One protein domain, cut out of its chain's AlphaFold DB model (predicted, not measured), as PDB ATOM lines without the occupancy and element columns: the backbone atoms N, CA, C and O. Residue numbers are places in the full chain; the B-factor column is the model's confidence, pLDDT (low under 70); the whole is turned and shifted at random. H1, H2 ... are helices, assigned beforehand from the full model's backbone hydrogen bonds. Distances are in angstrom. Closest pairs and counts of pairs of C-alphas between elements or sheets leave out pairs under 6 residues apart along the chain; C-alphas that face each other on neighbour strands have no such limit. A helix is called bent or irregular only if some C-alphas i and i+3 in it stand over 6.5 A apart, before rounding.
ATOM      1  N   GLU A   2       2.247 -17.189  35.554       60.84
ATOM      2  CA  GLU A   2       1.802 -18.496  36.077       60.84
ATOM      3  C   GLU A   2       2.697 -19.070  37.191       60.84
ATOM      4  O   GLU A   2       2.177 -19.556  38.182       60.84
ATOM      5  N   PHE A   3       4.027 -18.957  37.088       64.88
ATOM      6  CA  PHE A   3       4.954 -19.414  38.137       64.88
ATOM      7  C   PHE A   3       4.730 -18.724  39.494       64.88
ATOM      8  O   PHE A   3       4.688 -19.380  40.526       64.88
ATOM      9  N   LEU A   4       4.505 -17.406  39.498       64.81
ATOM     10  CA  LEU A   4       4.291 -16.648  40.736       64.81
ATOM     11  C   LEU A   4       2.936 -16.964  41.375       64.81
ATOM     12  O   LEU A   4       2.808 -16.953  42.595       64.81
ATOM     13  N   LEU A   5       1.938 -17.291  40.551       69.31
ATOM     14  CA  LEU A   5       0.653 -17.790  41.034       69.31
ATOM     15  C   LEU A   5       0.775 -19.214  41.592       69.31
ATOM     16  O   LEU A   5       0.213 -19.481  42.645       69.31
ATOM     17  N   LYS A   6       1.580 -20.086  40.972       69.31
ATOM     18  CA  LYS A   6       1.900 -21.415  41.525       69.31
ATOM     19  C   LYS A   6       2.631 -21.324  42.865       69.31
ATOM     20  O   LYS A   6       2.368 -22.124  43.755       69.31
ATOM     21  N   ASN A   7       3.522 -20.346  43.039       67.19
ATOM     22  CA  ASN A   7       4.173 -20.113  44.331       67.19
ATOM     23  C   ASN A   7       3.152 -19.672  45.384       67.19
ATOM     24  O   ASN A   7       3.149 -20.215  46.483       67.19
ATOM     25  N   TRP A   8       2.231 -18.770  45.029       73.94
ATOM     26  CA  TRP A   8       1.092 -18.424  45.885       73.94
ATOM     27  C   TRP A   8       0.256 -19.655  46.276       73.94
ATOM     28  O   TRP A   8      -0.035 -19.840  47.455       73.94
ATOM     29  N   GLU A   9      -0.083 -20.519  45.319       71.06
ATOM     30  CA  GLU A   9      -0.832 -21.757  45.568       71.06
ATOM     31  C   GLU A   9      -0.080 -22.692  46.524       71.06
ATOM     32  O   GLU A   9      -0.658 -23.144  47.507       71.06
ATOM     33  N   LYS A  10       1.229 -22.890  46.332       66.88
ATOM     34  CA  LYS A  10       2.062 -23.714  47.224       66.88
ATOM     35  C   LYS A  10       2.184 -23.149  48.636       66.88
ATOM     36  O   LYS A  10       2.139 -23.908  49.597       66.88
ATOM     37  N   ILE A  11       2.327 -21.829  48.779       66.06
ATOM     38  CA  ILE A  11       2.323 -21.164  50.093       66.06
ATOM     39  C   ILE A  11       1.003 -21.454  50.792       66.06
ATOM     40  O   ILE A  11       0.972 -21.807  51.963       66.06
ATOM     41  N   PHE A  12      -0.088 -21.340  50.049       65.56
ATOM     42  CA  PHE A  12      -1.430 -21.542  50.553       65.56
ATOM     43  C   PHE A  12      -1.734 -23.013  50.894       65.56
ATOM     44  O   PHE A  12      -2.459 -23.297  51.851       65.56
ATOM     45  N   GLU A  13      -1.153 -23.959  50.158       64.12
ATOM     46  CA  GLU A  13      -1.177 -25.396  50.451       64.12
ATOM     47  C   GLU A  13      -0.341 -25.733  51.694       64.12
ATOM     48  O   GLU A  13      -0.840 -26.426  52.580       64.12
ATOM     49  N   GLY A  14       0.871 -25.177  51.801       57.53
ATOM     50  CA  GLY A  14       1.832 -25.408  52.886       57.53
ATOM     51  C   GLY A  14       1.474 -24.776  54.234       57.53
ATOM     52  O   GLY A  14       2.096 -25.098  55.242       57.53
ATOM     53  N   ILE A  15       0.449 -23.919  54.297       61.81
ATOM     54  CA  ILE A  15      -0.212 -23.577  55.564       61.81
ATOM     55  C   ILE A  15      -0.953 -24.846  56.038       61.81
ATOM     56  O   ILE A  15      -2.128 -25.033  55.699       61.81
ATOM     57  N   SER A  16      -0.276 -25.750  56.761       49.84
ATOM     58  CA  SER A  16      -0.859 -26.996  57.279       49.84
ATOM     59  C   SER A  16      -0.624 -27.227  58.787       49.84
ATOM     60  O   SER A  16       0.482 -27.133  59.304       49.84
ATOM     61  N   GLU A  17      -1.749 -27.540  59.442       49.44
ATOM     62  CA  GLU A  17      -2.003 -28.513  60.526       49.44
ATOM     63  C   GLU A  17      -1.593 -28.287  61.993       49.44
ATOM     64  O   GLU A  17      -2.057 -29.066  62.818       49.44
ATOM     65  N   ASP A  18      -0.894 -27.215  62.380       49.47
ATOM     66  CA  ASP A  18      -0.488 -27.036  63.800       49.47
ATOM     67  C   ASP A  18      -1.311 -26.026  64.643       49.47
ATOM     68  O   ASP A  18      -1.002 -25.783  65.810       49.47
ATOM     69  N   LYS A  19      -2.411 -25.465  64.119       50.19
ATOM     70  CA  LYS A  19      -3.426 -24.725  64.911       50.19
ATOM     71  C   LYS A  19      -4.839 -25.129  64.499       50.19
ATOM     72  O   LYS A  19      -5.026 -25.665  63.407       50.19
ATOM     73  N   ASP A  20      -5.811 -24.865  65.381       52.97
ATOM     74  CA  ASP A  20      -7.244 -25.141  65.217       52.97
ATOM     75  C   ASP A  20      -7.679 -25.083  63.744       52.97
ATOM     76  O   ASP A  20      -7.730 -24.019  63.123       52.97
ATOM     77  N   MET A  21      -8.002 -26.254  63.173       57.06
ATOM     78  CA  MET A  21      -8.304 -26.472  61.744       57.06
ATOM     79  C   MET A  21      -9.303 -25.469  61.138       57.06
ATOM     80  O   MET A  21      -9.374 -25.309  59.918       57.06
ATOM     81  N   LYS A  22     -10.109 -24.814  61.977       58.75
ATOM     82  CA  LYS A  22     -11.128 -23.849  61.580       58.75
ATOM     83  C   LYS A  22     -10.540 -22.495  61.163       58.75
ATOM     84  O   LYS A  22     -10.926 -21.982  60.118       58.75
ATOM     85  N   GLU A  23      -9.580 -21.953  61.910       61.09
ATOM     86  CA  GLU A  23      -9.026 -20.607  61.670       61.09
ATOM     87  C   GLU A  23      -8.158 -20.572  60.405       61.09
ATOM     88  O   GLU A  23      -8.279 -19.673  59.572       61.09
ATOM     89  N   ILE A  24      -7.360 -21.623  60.189       66.44
ATOM     90  CA  ILE A  24      -6.561 -21.795  58.968       66.44
ATOM     91  C   ILE A  24      -7.466 -21.885  57.732       66.44
ATOM     92  O   ILE A  24      -7.175 -21.283  56.696       66.44
ATOM     93  N   LYS A  25      -8.586 -22.610  57.830       74.06
ATOM     94  CA  LYS A  25      -9.547 -22.738  56.728       74.06
ATOM     95  C   LYS A  25     -10.216 -21.402  56.402       74.06
ATOM     96  O   LYS A  25     -10.411 -21.095  55.228       74.06
ATOM     97  N   GLU A  26     -10.526 -20.597  57.414       81.50
ATOM     98  CA  GLU A  26     -11.114 -19.267  57.235       81.50
ATOM     99  C   GLU A  26     -10.128 -18.296  56.563       81.50
ATOM    100  O   GLU A  26     -10.493 -17.664  55.572       81.50
ATOM    101  N   ILE A  27      -8.861 -18.246  56.998       82.81
ATOM    102  CA  ILE A  27      -7.817 -17.435  56.336       82.81
ATOM    103  C   ILE A  27      -7.647 -17.854  54.876       82.81
ATOM    104  O   ILE A  27      -7.553 -16.998  53.990       82.81
ATOM    105  N   LYS A  28      -7.657 -19.167  54.610       80.44
ATOM    106  CA  LYS A  28      -7.598 -19.677  53.245       80.44
ATOM    107  C   LYS A  28      -8.751 -19.109  52.410       80.44
ATOM    108  O   LYS A  28      -8.521 -18.414  51.419       80.44
ATOM    109  N   GLU A  29      -9.992 -19.305  52.831       84.88
ATOM    110  CA  GLU A  29     -11.145 -18.814  52.067       84.88
ATOM    111  C   GLU A  29     -11.132 -17.287  51.846       84.88
ATOM    112  O   GLU A  29     -11.460 -16.827  50.749       84.88
ATOM    113  N   ILE A  30     -10.655 -16.491  52.812       89.12
ATOM    114  CA  ILE A  30     -10.520 -15.027  52.667       89.12
ATOM    115  C   ILE A  30      -9.607 -14.652  51.482       89.12
ATOM    116  O   ILE A  30      -9.910 -13.728  50.704       89.12
ATOM    117  N   PHE A  31      -8.488 -15.365  51.317       88.06
ATOM    118  CA  PHE A  31      -7.434 -15.019  50.357       88.06
ATOM    119  C   PHE A  31      -7.356 -15.903  49.117       88.06
ATOM    120  O   PHE A  31      -6.552 -15.604  48.239       88.06
ATOM    121  N   LYS A  32      -8.216 -16.914  48.967       83.75
ATOM    122  CA  LYS A  32      -8.216 -17.850  47.828       83.75
ATOM    123  C   LYS A  32      -8.031 -17.181  46.457       83.75
ATOM    124  O   LYS A  32      -7.248 -17.645  45.638       83.75
ATOM    125  N   ASN A  33      -8.686 -16.039  46.238       86.56
ATOM    126  CA  ASN A  33      -8.641 -15.294  44.971       86.56
ATOM    127  C   ASN A  33      -7.715 -14.062  44.997       86.56
ATOM    128  O   ASN A  33      -7.832 -13.184  44.147       86.56
ATOM    129  N   SER A  34      -6.826 -13.960  45.987       89.12
ATOM    130  CA  SER A  34      -5.922 -12.816  46.179       89.12
ATOM    131  C   SER A  34      -4.513 -13.025  45.627       89.12
ATOM    132  O   SER A  34      -3.664 -12.153  45.804       89.12
ATOM    133  N   GLY A  35      -4.254 -14.137  44.931       84.00
ATOM    134  CA  GLY A  35      -2.923 -14.464  44.415       84.00
ATOM    135  C   GLY A  35      -2.303 -13.342  43.580       84.00
ATOM    136  O   GLY A  35      -1.163 -12.959  43.812       84.00
ATOM    137  N   HIS A  36      -3.074 -12.714  42.689       87.38
ATOM    138  CA  HIS A  36      -2.591 -11.587  41.882       87.38
ATOM    139  C   HIS A  36      -2.152 -10.385  42.724       87.38
ATOM    140  O   HIS A  36      -1.181  -9.719  42.374       87.38
ATOM    141  N   GLN A  37      -2.841 -10.102  43.831       91.38
ATOM    142  CA  GLN A  37      -2.461  -9.022  44.736       91.38
ATOM    143  C   GLN A  37      -1.157  -9.355  45.455       91.38
ATOM    144  O   GLN A  37      -0.256  -8.524  45.466       91.38
ATOM    145  N   PHE A  38      -0.993 -10.579  45.957       85.88
ATOM    146  CA  PHE A  38       0.280 -10.999  46.545       85.88
ATOM    147  C   PHE A  38       1.428 -10.928  45.533       85.88
ATOM    148  O   PHE A  38       2.454 -10.314  45.816       85.88
ATOM    149  N   VAL A  39       1.222 -11.416  44.308       83.56
ATOM    150  CA  VAL A  39       2.200 -11.300  43.213       83.56
ATOM    151  C   VAL A  39       2.501  -9.837  42.858       83.56
ATOM    152  O   VAL A  39       3.651  -9.471  42.617       83.56
ATOM    153  N   GLY A  40       1.494  -8.965  42.852       86.69
ATOM    154  CA  GLY A  40       1.685  -7.536  42.612       86.69
ATOM    155  C   GLY A  40       2.492  -6.854  43.722       86.69
ATOM    156  O   GLY A  40       3.368  -6.038  43.423       86.69
ATOM    157  N   TYR A  41       2.249  -7.216  44.987       90.50
ATOM    158  CA  TYR A  41       3.032  -6.742  46.133       90.50
ATOM    159  C   TYR A  41       4.494  -7.163  45.986       90.50
ATOM    160  O   TYR A  41       5.390  -6.322  46.033       90.50
ATOM    161  N   CYS A  42       4.711  -8.452  45.719       82.81
ATOM    162  CA  CYS A  42       6.008  -9.058  45.466       82.81
ATOM    163  C   CYS A  42       6.819  -8.300  44.416       82.81
ATOM    164  O   CYS A  42       7.939  -7.857  44.671       82.81
ATOM    165  N   LEU A  43       6.242  -8.132  43.225       83.38
ATOM    166  CA  LEU A  43       6.906  -7.455  42.119       83.38
ATOM    167  C   LEU A  43       7.211  -6.003  42.481       83.38
ATOM    168  O   LEU A  43       8.338  -5.555  42.289       83.38
ATOM    169  N   SER A  44       6.245  -5.293  43.065       90.31
ATOM    170  CA  SER A  44       6.428  -3.897  43.467       90.31
ATOM    171  C   SER A  44       7.565  -3.739  44.471       90.31
ATOM    172  O   SER A  44       8.426  -2.885  44.286       90.31
ATOM    173  N   GLN A  45       7.620  -4.593  45.495       88.19
ATOM    174  CA  GLN A  45       8.685  -4.575  46.494       88.19
ATOM    175  C   GLN A  45      10.056  -4.886  45.869       88.19
ATOM    176  O   GLN A  45      11.028  -4.201  46.180       88.19
ATOM    177  N   ARG A  46      10.139  -5.831  44.922       81.88
ATOM    178  CA  ARG A  46      11.391  -6.108  44.192       81.88
ATOM    179  C   ARG A  46      11.862  -4.927  43.362       81.88
ATOM    180  O   ARG A  46      13.045  -4.613  43.404       81.88
ATOM    181  N   PHE A  47      10.966  -4.271  42.625       84.50
ATOM    182  CA  PHE A  47      11.326  -3.072  41.864       84.50
ATOM    183  C   PHE A  47      11.759  -1.928  42.789       84.50
ATOM    184  O   PHE A  47      12.705  -1.220  42.475       84.50
ATOM    185  N   ILE A  48      11.139  -1.778  43.959       88.94
ATOM    186  CA  ILE A  48      11.569  -0.778  44.945       88.94
ATOM    187  C   ILE A  48      12.977  -1.081  45.484       88.94
ATOM    188  O   ILE A  48      13.739  -0.152  45.720       88.94
ATOM    189  N   GLU A  49      13.351  -2.349  45.675       85.25
ATOM    190  CA  GLU A  49      14.703  -2.705  46.145       85.25
ATOM    191  C   GLU A  49      15.763  -2.645  45.039       85.25
ATOM    192  O   GLU A  49      16.905  -2.245  45.281       85.25
ATOM    193  N   ALA A  50      15.388  -3.030  43.820       82.69
ATOM    194  CA  ALA A  50      16.287  -3.114  42.677       82.69
ATOM    195  C   ALA A  50      16.652  -1.748  42.078       82.69
ATOM    196  O   ALA A  50      17.613  -1.676  41.309       82.69
ATOM    197  N   PHE A  51      15.919  -0.682  42.405       87.44
ATOM    198  CA  PHE A  51      16.078   0.639  41.802       87.44
ATOM    199  C   PHE A  51      16.127   1.752  42.861       87.44
ATOM    200  O   PHE A  51      15.518   1.641  43.922       87.44
ATOM    201  N   ASN A  52      16.887   2.814  42.596       89.75
ATOM    202  CA  ASN A  52      16.974   3.997  43.456       89.75
ATOM    203  C   ASN A  52      15.812   4.974  43.190       89.75
ATOM    204  O   ASN A  52      14.957   4.728  42.345       89.75
ATOM    205  N   GLU A  53      15.771   6.096  43.908       89.31
ATOM    206  CA  GLU A  53      14.684   7.076  43.770       89.31
ATOM    207  C   GLU A  53      14.608   7.727  42.381       89.31
ATOM    208  O   GLU A  53      13.521   8.121  41.960       89.31
ATOM    209  N   ASP A  54      15.725   7.745  41.651       88.19
ATOM    210  CA  ASP A  54      15.831   8.260  40.283       88.19
ATOM    211  C   ASP A  54      15.381   7.238  39.221       88.19
ATOM    212  O   ASP A  54      15.349   7.547  38.030       88.19
ATOM    213  N   GLY A  55      15.017   6.016  39.626       85.06
ATOM    214  CA  GLY A  55      14.599   4.958  38.704       85.06
ATOM    215  C   GLY A  55      15.746   4.215  38.028       85.06
ATOM    216  O   GLY A  55      15.512   3.461  37.077       85.06
ATOM    217  N   GLU A  56      16.973   4.401  38.513       89.44
ATOM    218  CA  GLU A  56      18.169   3.698  38.062       89.44
ATOM    219  C   GLU A  56      18.424   2.447  38.904       89.44
ATOM    220  O   GLU A  56      18.001   2.349  40.053       89.44
ATOM    221  N   VAL A  57      19.143   1.469  38.351       86.38
ATOM    222  CA  VAL A  57      19.421   0.216  39.063       86.38
ATOM    223  C   VAL A  57      20.304   0.459  40.284       86.38
ATOM    224  O   VAL A  57      21.458   0.884  40.178       86.38
ATOM    225  N   ASN A  58      19.800   0.072  41.453       84.94
ATOM    226  CA  ASN A  58      20.557   0.041  42.690       84.94
ATOM    227  C   ASN A  58      21.508  -1.159  42.685       84.94
ATOM    228  O   ASN A  58      21.196  -2.239  43.183       84.94
ATOM    229  N   SER A  59      22.710  -0.960  42.148       74.75
ATOM    230  CA  SER A  59      23.729  -2.014  42.048       74.75
ATOM    231  C   SER A  59      24.113  -2.614  43.409       74.75
ATOM    232  O   SER A  59      24.564  -3.757  43.457       74.75
ATOM    233  N   LYS A  60      23.883  -1.889  44.520       74.69
ATOM    234  CA  LYS A  60      24.126  -2.397  45.877       74.69
ATOM    235  C   LYS A  60      23.194  -3.545  46.261       74.69
ATOM    236  O   LYS A  60      23.613  -4.418  47.009       74.69
ATOM    237  N   ALA A  61      21.983  -3.590  45.704       69.69
ATOM    238  CA  ALA A  61      21.014  -4.658  45.955       69.69
ATOM    239  C   ALA A  61      21.423  -6.019  45.351       69.69
ATOM    240  O   ALA A  61      20.746  -7.019  45.570       69.69
ATOM    241  N   PHE A  62      22.520  -6.065  44.587       69.44
ATOM    242  CA  PHE A  62      22.967  -7.245  43.849       69.44
ATOM    243  C   PHE A  62      24.423  -7.633  44.160       69.44
ATOM    244  O   PHE A  62      24.986  -8.462  43.448       69.44
ATOM    245  N   ILE A  63      25.057  -7.032  45.178       64.88
ATOM    246  CA  ILE A  63      26.502  -7.180  45.441       64.88
ATOM    247  C   ILE A  63      26.892  -8.619  45.790       64.88
ATOM    248  O   ILE A  63      27.948  -9.069  45.349       64.88
ATOM    249  N   ASP A  64      26.040  -9.357  46.494       64.88
ATOM    250  CA  ASP A  64      26.435 -10.618  47.136       64.88
ATOM    251  C   ASP A  64      26.553 -11.812  46.173       64.88
ATOM    252  O   ASP A  64      27.003 -12.888  46.559       64.88
ATOM    253  N   ASN A  65      26.176 -11.650  44.900       67.62
ATOM    254  CA  ASN A  65      26.174 -12.743  43.931       67.62
ATOM    255  C   ASN A  65      26.553 -12.255  42.523       67.62
ATOM    256  O   ASN A  65      25.865 -11.427  41.929       67.62
ATOM    257  N   GLN A  66      27.622 -12.809  41.935       67.56
ATOM    258  CA  GLN A  66      28.085 -12.439  40.587       67.56
ATOM    259  C   GLN A  66      27.014 -12.599  39.492       67.56
ATOM    260  O   GLN A  66      27.008 -11.840  38.519       67.56
ATOM    261  N   LEU A  67      26.106 -13.570  39.619       67.06
ATOM    262  CA  LEU A  67      24.986 -13.751  38.694       67.06
ATOM    263  C   LEU A  67      23.991 -12.587  38.809       67.06
ATOM    264  O   LEU A  67      23.572 -12.023  37.796       67.06
ATOM    265  N   LEU A  68      23.685 -12.178  40.041       69.88
ATOM    266  CA  LEU A  68      22.837 -11.026  40.336       69.88
ATOM    267  C   LEU A  68      23.476  -9.714  39.869       69.88
ATOM    268  O   LEU A  68      22.788  -8.877  39.292       69.88
ATOM    269  N   GLN A  69      24.795  -9.561  39.997       73.00
ATOM    270  CA  GLN A  69      25.513  -8.406  39.447       73.00
ATOM    271  C   GLN A  69      25.398  -8.334  37.915       73.00
ATOM    272  O   GLN A  69      25.124  -7.268  37.359       73.00
ATOM    273  N   LYS A  70      25.554  -9.464  37.206       71.62
ATOM    274  CA  LYS A  70      25.350  -9.519  35.744       71.62
ATOM    275  C   LYS A  70      23.914  -9.160  35.361       71.62
ATOM    276  O   LYS A  70      23.695  -8.495  34.348       71.62
ATOM    277  N   TYR A  71      22.941  -9.588  36.160       72.56
ATOM    278  CA  TYR A  71      21.538  -9.232  35.972       72.56
ATOM    279  C   TYR A  71      21.295  -7.729  36.182       72.56
ATOM    280  O   TYR A  71      20.707  -7.084  35.314       72.56
ATOM    281  N   ALA A  72      21.847  -7.141  37.247       77.06
ATOM    282  CA  ALA A  72      21.788  -5.706  37.519       77.06
ATOM    283  C   ALA A  72      22.370  -4.876  36.366       77.06
ATOM    284  O   ALA A  72      21.758  -3.912  35.916       77.06
ATOM    285  N   GLN A  73      23.514  -5.290  35.815       80.12
ATOM    286  CA  GLN A  73      24.121  -4.628  34.656       80.12
ATOM    287  C   GLN A  73      23.234  -4.700  33.405       80.12
ATOM    288  O   GLN A  73      23.165  -3.733  32.644       80.12
ATOM    289  N   LYS A  74      22.555  -5.831  33.169       78.81
ATOM    290  CA  LYS A  74      21.589  -5.959  32.067       78.81
ATOM    291  C   LYS A  74      20.396  -5.028  32.276       78.81
ATOM    292  O   LYS A  74      20.052  -4.298  31.352       78.81
ATOM    293  N   LEU A  75      19.819  -5.011  33.477       78.00
ATOM    294  CA  LEU A  75      18.735  -4.092  33.823       78.00
ATOM    295  C   LEU A  75      19.158  -2.634  33.629       78.00
ATOM    296  O   LEU A  75      18.443  -1.889  32.969       78.00
ATOM    297  N   ALA A  76      20.344  -2.252  34.108       83.56
ATOM    298  CA  ALA A  76      20.847  -0.884  34.021       83.56
ATOM    299  C   ALA A  76      20.962  -0.422  32.565       83.56
ATOM    300  O   ALA A  76      20.609   0.705  32.239       83.56
ATOM    301  N   LYS A  77      21.394  -1.315  31.662       80.00
ATOM    302  CA  LYS A  77      21.423  -1.039  30.219       80.00
ATOM    303  C   LYS A  77      20.026  -0.843  29.630       80.00
ATOM    304  O   LYS A  77      19.864   0.034  28.790       80.00
ATOM    305  N   ILE A  78      19.046  -1.642  30.055       79.69
ATOM    306  CA  ILE A  78      17.657  -1.557  29.575       79.69
ATOM    307  C   ILE A  78      17.014  -0.235  30.009       79.69
ATOM    308  O   ILE A  78      16.385   0.435  29.194       79.69
ATOM    309  N   VAL A  79      17.201   0.162  31.271       79.12
ATOM    310  CA  VAL A  79      16.542   1.349  31.841       79.12
ATOM    311  C   VAL A  79      17.322   2.650  31.653       79.12
ATOM    312  O   VAL A  79      16.795   3.712  31.956       79.12
ATOM    313  N   LYS A  80      18.550   2.607  31.112       77.25
ATOM    314  CA  LYS A  80      19.448   3.772  30.974       77.25
ATOM    315  C   LYS A  80      18.780   5.009  30.359       77.25
ATOM    316  O   LYS A  80      19.070   6.124  30.766       77.25
ATOM    317  N   ASN A  81      17.918   4.800  29.365       77.75
ATOM    318  CA  ASN A  81      17.234   5.884  28.653       77.75
ATOM    319  C   ASN A  81      15.764   6.038  29.067       77.75
ATOM    320  O   ASN A  81      15.103   6.958  28.601       77.75
ATOM    321  N   ASN A  82      15.253   5.131  29.900       78.56
ATOM    322  CA  ASN A  82      13.880   5.123  30.394       78.56
ATOM    323  C   ASN A  82      13.896   4.695  31.869       78.56
ATOM    324  O   ASN A  82      13.630   3.521  32.160       78.56
ATOM    325  N   PRO A  83      14.257   5.610  32.787       81.50
ATOM    326  CA  PRO A  83      14.271   5.315  34.211       81.50
ATOM    327  C   PRO A  83      12.884   4.888  34.691       81.50
ATOM    328  O   PRO A  83      11.854   5.385  34.223       81.50
ATOM    329  N   LEU A  84      12.848   3.944  35.626       84.31
ATOM    330  CA  LEU A  84      11.591   3.453  36.176       84.31
ATOM    331  C   LEU A  84      10.966   4.488  37.110       84.31
ATOM    332  O   LEU A  84      11.614   5.019  38.005       84.31
ATOM    333  N   ASN A  85       9.661   4.717  36.975       87.94
ATOM    334  CA  ASN A  85       8.932   5.529  37.941       87.94
ATOM    335  C   ASN A  85       8.738   4.742  39.248       87.94
ATOM    336  O   ASN A  85       7.751   4.028  39.414       87.94
ATOM    337  N   ILE A  86       9.659   4.879  40.201       90.44
ATOM    338  CA  ILE A  86       9.588   4.158  41.481       90.44
ATOM    339  C   ILE A  86       8.378   4.555  42.322       90.44
ATOM    340  O   ILE A  86       7.829   3.716  43.039       90.44
ATOM    341  N   ASN A  87       7.878   5.781  42.177       91.31
ATOM    342  CA  ASN A  87       6.670   6.210  42.879       91.31
ATOM    343  C   ASN A  87       5.432   5.421  42.436       91.31
ATOM    344  O   ASN A  87       4.563   5.147  43.264       91.31
ATOM    345  N   PHE A  88       5.378   4.968  41.178       90.44
ATOM    346  CA  PHE A  88       4.323   4.065  40.714       90.44
ATOM    347  C   PHE A  88       4.332   2.736  41.486       90.44
ATOM    348  O   PHE A  88       3.283   2.282  41.944       90.44
ATOM    349  N   TYR A  89       5.505   2.136  41.699       91.31
ATOM    350  CA  TYR A  89       5.629   0.878  42.445       91.31
ATOM    351  C   TYR A  89       5.396   1.069  43.946       91.31
ATOM    352  O   TYR A  89       4.703   0.252  44.551       91.31
ATOM    353  N   LYS A  90       5.891   2.168  44.539       93.69
ATOM    354  CA  LYS A  90       5.575   2.550  45.930       93.69
ATOM    355  C   LYS A  90       4.057   2.667  46.118       93.69
ATOM    356  O   LYS A  90       3.503   2.033  47.010       93.69
ATOM    357  N   SER A  91       3.374   3.390  45.227       95.19
ATOM    358  CA  SER A  91       1.914   3.535  45.262       95.19
ATOM    359  C   SER A  91       1.190   2.205  45.052       95.19
ATOM    360  O   SER A  91       0.233   1.910  45.762       95.19
ATOM    361  N   THR A  92       1.636   1.386  44.097       93.19
ATOM    362  CA  THR A  92       1.033   0.073  43.816       93.19
ATOM    363  C   THR A  92       1.134  -0.846  45.030       93.19
ATOM    364  O   THR A  92       0.140  -1.463  45.416       93.19
ATOM    365  N   LYS A  93       2.302  -0.880  45.689       94.25
ATOM    366  CA  LYS A  93       2.517  -1.640  46.923       94.25
ATOM    367  C   LYS A  93       1.525  -1.239  48.016       94.25
ATOM    368  O   LYS A  93       0.882  -2.110  48.597       94.25
ATOM    369  N   GLU A  94       1.363   0.061  48.262       95.62
ATOM    370  CA  GLU A  94       0.446   0.563  49.293       95.62
ATOM    371  C   GLU A  94      -1.027   0.297  48.954       95.62
ATOM    372  O   GLU A  94      -1.808  -0.081  49.825       95.62
ATOM    373  N   VAL A  95      -1.431   0.431  47.687       96.31
ATOM    374  CA  VAL A  95      -2.800   0.096  47.250       96.31
ATOM    375  C   VAL A  95      -3.105  -1.381  47.497       96.31
ATOM    376  O   VAL A  95      -4.169  -1.713  48.020       96.31
ATOM    377  N   ILE A  96      -2.166  -2.263  47.160       94.75
ATOM    378  CA  ILE A  96      -2.307  -3.702  47.378       94.75
ATOM    379  C   ILE A  96      -2.363  -4.030  48.869       94.75
ATOM    380  O   ILE A  96      -3.242  -4.783  49.290       94.75
ATOM    381  N   LYS A  97      -1.470  -3.441  49.670       93.50
ATOM    382  CA  LYS A  97      -1.458  -3.612  51.124       93.50
ATOM    383  C   LYS A  97      -2.807  -3.241  51.736       93.50
ATOM    384  O   LYS A  97      -3.443  -4.070  52.377       93.50
ATOM    385  N   ASN A  98      -3.305  -2.053  51.408       93.88
ATOM    386  CA  ASN A  98      -4.611  -1.586  51.863       93.88
ATOM    387  C   ASN A  98      -5.765  -2.491  51.406       93.88
ATOM    388  O   ASN A  98      -6.739  -2.666  52.138       93.88
ATOM    389  N   TYR A  99      -5.694  -3.052  50.196       93.88
ATOM    390  CA  TYR A  99      -6.695  -4.002  49.709       93.88
ATOM    391  C   TYR A  99      -6.703  -5.295  50.537       93.88
ATOM    392  O   TYR A  99      -7.774  -5.753  50.941       93.88
ATOM    393  N   LEU A 100      -5.526  -5.866  50.805       91.50
ATOM    394  CA  LEU A 100      -5.388  -7.090  51.594       91.50
ATOM    395  C   LEU A 100      -5.820  -6.855  53.051       91.50
ATOM    396  O   LEU A 100      -6.632  -7.619  53.567       91.50
ATOM    397  N   ASP A 101      -5.398  -5.750  53.669       90.81
ATOM    398  CA  ASP A 101      -5.782  -5.393  55.043       90.81
ATOM    399  C   ASP A 101      -7.303  -5.214  55.190       90.81
ATOM    400  O   ASP A 101      -7.914  -5.665  56.164       90.81
ATOM    401  N   LYS A 102      -7.954  -4.597  54.193       92.12
ATOM    402  CA  LYS A 102      -9.417  -4.435  54.177       92.12
ATOM    403  C   LYS A 102     -10.157  -5.764  54.099       92.12
ATOM    404  O   LYS A 102     -11.242  -5.857  54.670       92.12
ATOM    405  N   LYS A 103      -9.598  -6.785  53.440       91.12
ATOM    406  CA  LYS A 103     -10.217  -8.117  53.429       91.12
ATOM    407  C   LYS A 103     -10.334  -8.691  54.836       91.12
ATOM    408  O   LYS A 103     -11.388  -9.233  55.148       91.12
ATOM    409  N   CYS A 104      -9.331  -8.505  55.696       89.88
ATOM    410  CA  CYS A 104      -9.392  -8.977  57.081       89.88
ATOM    411  C   CYS A 104     -10.484  -8.290  57.908       89.88
ATOM    412  O   CYS A 104     -11.119  -8.933  58.737       89.88
ATOM    413  N   ASN A 105     -10.749  -7.000  57.672       88.19
ATOM    414  CA  ASN A 105     -11.758  -6.254  58.437       88.19
ATOM    415  C   ASN A 105     -13.187  -6.795  58.251       88.19
ATOM    416  O   ASN A 105     -14.038  -6.561  59.104       88.19
ATOM    417  N   ASN A 106     -13.447  -7.536  57.170       84.56
ATOM    418  CA  ASN A 106     -14.743  -8.173  56.929       84.56
ATOM    419  C   ASN A 106     -14.965  -9.429  57.793       84.56
ATOM    420  O   ASN A 106     -16.069  -9.971  57.793       84.56
ATOM    421  N   PHE A 107     -13.946  -9.884  58.530       84.50
ATOM    422  CA  PHE A 107     -13.980 -11.110  59.329       84.50
ATOM    423  C   PHE A 107     -13.461 -10.845  60.753       84.50
ATOM    424  O   PHE A 107     -12.328 -11.203  61.080       84.50
ATOM    425  N   PRO A 108     -14.278 -10.226  61.633       83.44
ATOM    426  CA  PRO A 108     -13.851  -9.809  62.972       83.44
ATOM    427  C   PRO A 108     -13.313 -10.959  63.831       83.44
ATOM    428  O   PRO A 108     -12.376 -10.763  64.600       83.44
ATOM    429  N   ASN A 109     -13.880 -12.157  63.664       84.75
ATOM    430  CA  ASN A 109     -13.555 -13.340  64.464       84.75
ATOM    431  C   ASN A 109     -12.135 -13.869  64.223       84.75
ATOM    432  O   ASN A 109     -11.570 -14.475  65.120       84.75
ATOM    433  N   VAL A 110     -11.560 -13.606  63.046       84.81
ATOM    434  CA  VAL A 110     -10.192 -14.013  62.669       84.81
ATOM    435  C   VAL A 110      -9.315 -12.809  62.336       84.81
ATOM    436  O   VAL A 110      -8.285 -12.933  61.679       84.81
ATOM    437  N   LEU A 111      -9.713 -11.604  62.761       87.06
ATOM    438  CA  LEU A 111      -9.047 -10.358  62.380       87.06
ATOM    439  C   LEU A 111      -7.562 -10.354  62.766       87.06
ATOM    440  O   LEU A 111      -6.723  -9.917  61.977       87.06
ATOM    441  N   LYS A 112      -7.242 -10.832  63.973       87.25
ATOM    442  CA  LYS A 112      -5.871 -10.878  64.492       87.25
ATOM    443  C   LYS A 112      -5.001 -11.829  63.672       87.25
ATOM    444  O   LYS A 112      -3.908 -11.440  63.262       87.25
ATOM    445  N   ASP A 113      -5.495 -13.029  63.393       85.00
ATOM    446  CA  ASP A 113      -4.742 -14.052  62.666       85.00
ATOM    447  C   ASP A 113      -4.623 -13.702  61.183       85.00
ATOM    448  O   ASP A 113      -3.551 -13.823  60.598       85.00
ATOM    449  N   CYS A 114      -5.680 -13.134  60.597       87.88
ATOM    450  CA  CYS A 114      -5.674 -12.614  59.234       87.88
ATOM    451  C   CYS A 114      -4.641 -11.489  59.050       87.88
ATOM    452  O   CYS A 114      -3.882 -11.500  58.080       87.88
ATOM    453  N   ARG A 115      -4.551 -10.539  59.993       89.25
ATOM    454  CA  ARG A 115      -3.527  -9.481  59.949       89.25
ATOM    455  C   ARG A 115      -2.124 -10.029  60.166       89.25
ATOM    456  O   ARG A 115      -1.231  -9.690  59.400       89.25
ATOM    457  N   SER A 116      -1.951 -10.919  61.143       85.69
ATOM    458  CA  SER A 116      -0.663 -11.581  61.398       85.69
ATOM    459  C   SER A 116      -0.170 -12.337  60.160       85.69
ATOM    460  O   SER A 116       1.007 -12.270  59.812       85.69
ATOM    461  N   PHE A 117      -1.079 -13.004  59.445       84.31
ATOM    462  CA  PHE A 117      -0.785 -13.679  58.187       84.31
ATOM    463  C   PHE A 117      -0.295 -12.709  57.104       84.31
ATOM    464  O   PHE A 117       0.749 -12.941  56.491       84.31
ATOM    465  N   ILE A 118      -1.012 -11.600  56.895       88.31
ATOM    466  CA  ILE A 118      -0.613 -10.560  55.940       88.31
ATOM    467  C   ILE A 118       0.758  -9.973  56.307       88.31
ATOM    468  O   ILE A 118       1.632  -9.853  55.445       88.31
ATOM    469  N   GLU A 119       0.961  -9.612  57.575       87.38
ATOM    470  CA  GLU A 119       2.212  -9.025  58.062       87.38
ATOM    471  C   GLU A 119       3.393  -9.970  57.850       87.38
ATOM    472  O   GLU A 119       4.441  -9.543  57.364       87.38
ATOM    473  N   ASN A 120       3.202 -11.261  58.127       81.12
ATOM    474  CA  ASN A 120       4.208 -12.281  57.878       81.12
ATOM    475  C   ASN A 120       4.576 -12.366  56.388       81.12
ATOM    476  O   ASN A 120       5.760 -12.408  56.053       81.12
ATOM    477  N   ILE A 121       3.591 -12.319  55.481       77.94
ATOM    478  CA  ILE A 121       3.867 -12.281  54.037       77.94
ATOM    479  C   ILE A 121       4.646 -11.027  53.646       77.94
ATOM    480  O   ILE A 121       5.584 -11.105  52.855       77.94
ATOM    481  N   PHE A 122       4.294  -9.869  54.199       85.31
ATOM    482  CA  PHE A 122       4.976  -8.618  53.879       85.31
ATOM    483  C   PHE A 122       6.409  -8.556  54.396       85.31
ATOM    484  O   PHE A 122       7.251  -7.962  53.723       85.31
ATOM    485  N   GLN A 123       6.693  -9.154  55.554       81.94
ATOM    486  CA  GLN A 123       8.040  -9.215  56.125       81.94
ATOM    487  C   GLN A 123       8.910 -10.253  55.411       81.94
ATOM    488  O   GLN A 123      10.047  -9.959  55.052       81.94
ATOM    489  N   ASN A 124       8.351 -11.430  55.126       73.25
ATOM    490  CA  ASN A 124       9.072 -12.560  54.534       73.25
ATOM    491  C   ASN A 124       8.862 -12.671  53.021       73.25
ATOM    492  O   ASN A 124       9.045 -13.730  52.421       73.25
ATOM    493  N   TRP A 125       8.503 -11.554  52.382       76.50
ATOM    494  CA  TRP A 125       8.120 -11.497  50.976       76.50
ATOM    495  C   TRP A 125       9.174 -12.140  50.062       76.50
ATOM    496  O   TRP A 125       8.809 -12.821  49.118       76.50
ATOM    497  N   LYS A 126      10.476 -12.027  50.352       71.00
ATOM    498  CA  LYS A 126      11.543 -12.632  49.529       71.00
ATOM    499  C   LYS A 126      11.354 -14.139  49.319       71.00
ATOM    500  O   LYS A 126      11.504 -14.593  48.188       71.00
ATOM    501  N   GLY A 127      10.956 -14.868  50.364       61.53
ATOM    502  CA  GLY A 127      10.689 -16.311  50.301       61.53
ATOM    503  C   GLY A 127       9.370 -16.668  49.609       61.53
ATOM    504  O   GLY A 127       9.217 -17.774  49.108       61.53
ATOM    505  N   TYR A 128       8.428 -15.726  49.532       60.28
ATOM    506  CA  TYR A 128       7.120 -15.915  48.889       60.28
ATOM    507  C   TYR A 128       7.072 -15.447  47.433       60.28
ATOM    508  O   TYR A 128       6.234 -15.865  46.636       60.28
ATOM    509  N   CYS A 129       7.974 -14.537  47.099       65.44
ATOM    510  CA  CYS A 129       8.027 -13.784  45.859       65.44
ATOM    511  C   CYS A 129       9.216 -14.206  45.009       65.44
ATOM    512  O   CYS A 129       9.766 -13.394  44.254       65.44
ATOM    513  N   SER A 130       9.659 -15.436  45.211       57.78
ATOM    514  CA  SER A 130      10.802 -16.018  44.559       57.78
ATOM    515  C   SER A 130      10.512 -16.013  43.032       57.78
ATOM    516  O   SER A 130       9.423 -16.358  42.564       57.78
TER     517      SER A 130
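This is residues 2 to 130 of the 151 residues of a protein of Meloidogyne enterolobii (UniProt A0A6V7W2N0). An elongated all-helix model has three long helices for a body, H3 with H6 beside it and H7 folding back from H6 as a helical hairpin, and a small head of H4 and H5 at one end of the long axis. At the end away from the head, H2 packs on residues 110 to 114 of H7, while H1 packs steeply across residues 35 to 39 of H3, and the short H8 makes a triangle with H1 and H3. The printed part has 129 residues with eight named helices, H1 to H8 in order along the chain, and no named strand. It is only just loose, close to compact, with a radius of gyration of the C-alphas of 17.0 A and spans of 51 by 27 by 23 A.

H1, residues 2 to 14, begins with C-alpha 2 at (1.802, -18.496, 36.077) and is 18.2 A long. H2, residues 21 to 31, is 16.2 A long. H3, residues 35 to 50, is 22.4 A long and begins with C-alpha 35 at (-2.923, -14.464, 44.415). H4 has residues 59 to 62, and H5, residues 66 to 79, is 20.0 A long. H6, residues 86 to 105, is the longest helix by residues, 29.2 A from first to last C-alpha. H7, residues 108 to 123, is 22.9 A long and irregular: C-alphas 109 and 112 are 8.1 A apart. H8, residues 125 to 128, ends with C-alpha 128 at (7.120, -15.915, 48.889).

H3 is the hub, touching four other helices. H3 and H6 touch, with Ser 44 and Tyr 89 the closest C-alphas at 4.9 A, and run opposite ways at a shallow tilt of 34.8 degrees, only just short of steep. H6 and H7 form a helical hairpin at a shallow tilt of 26 degrees; the C-alphas of Cys 104 and Leu 111 are closest, 5.5 A. H3 and H7 are near each other. H1 touches H3 with residues 4 to 9 alone, closest at the C-alphas of Trp 8 and Gly 35, 5.8 A. H3 and H8 only just touch, with 3 pairs of C-alphas within 8 A; those of Cys 42 and Trp 125 are closest, 6.4 A. H2 touches H7 at a steep tilt of 67 degrees, with the C-alphas of Ile 27 and Cys 114 closest, 6.0 A. H4 touches H3, the C-alphas of Ala 50 and Ala 61 being closest, 6.0 A. H4 also touches H5, where those of Phe 62 and Leu 68 are closest, 5.2 A. H5 and H6 are apart. Every O i to N i+4 pair is within hydrogen-bond range in H1, H3 and H5, against 6 of 7 in H2, 15 of 16 in H6 and 10 of 12 in H7; H4 and H8 are too short for such a pair.

The two C-alphas farthest apart, those of Asp 20 and Asn 81, are 53.8 A apart. The printed part has no cut, and no link is long. The mean pLDDT of the printed part is 79.2; it is under 70 in residues 2 to 7, 10 to 24, 61 to 68 and 127 to 130.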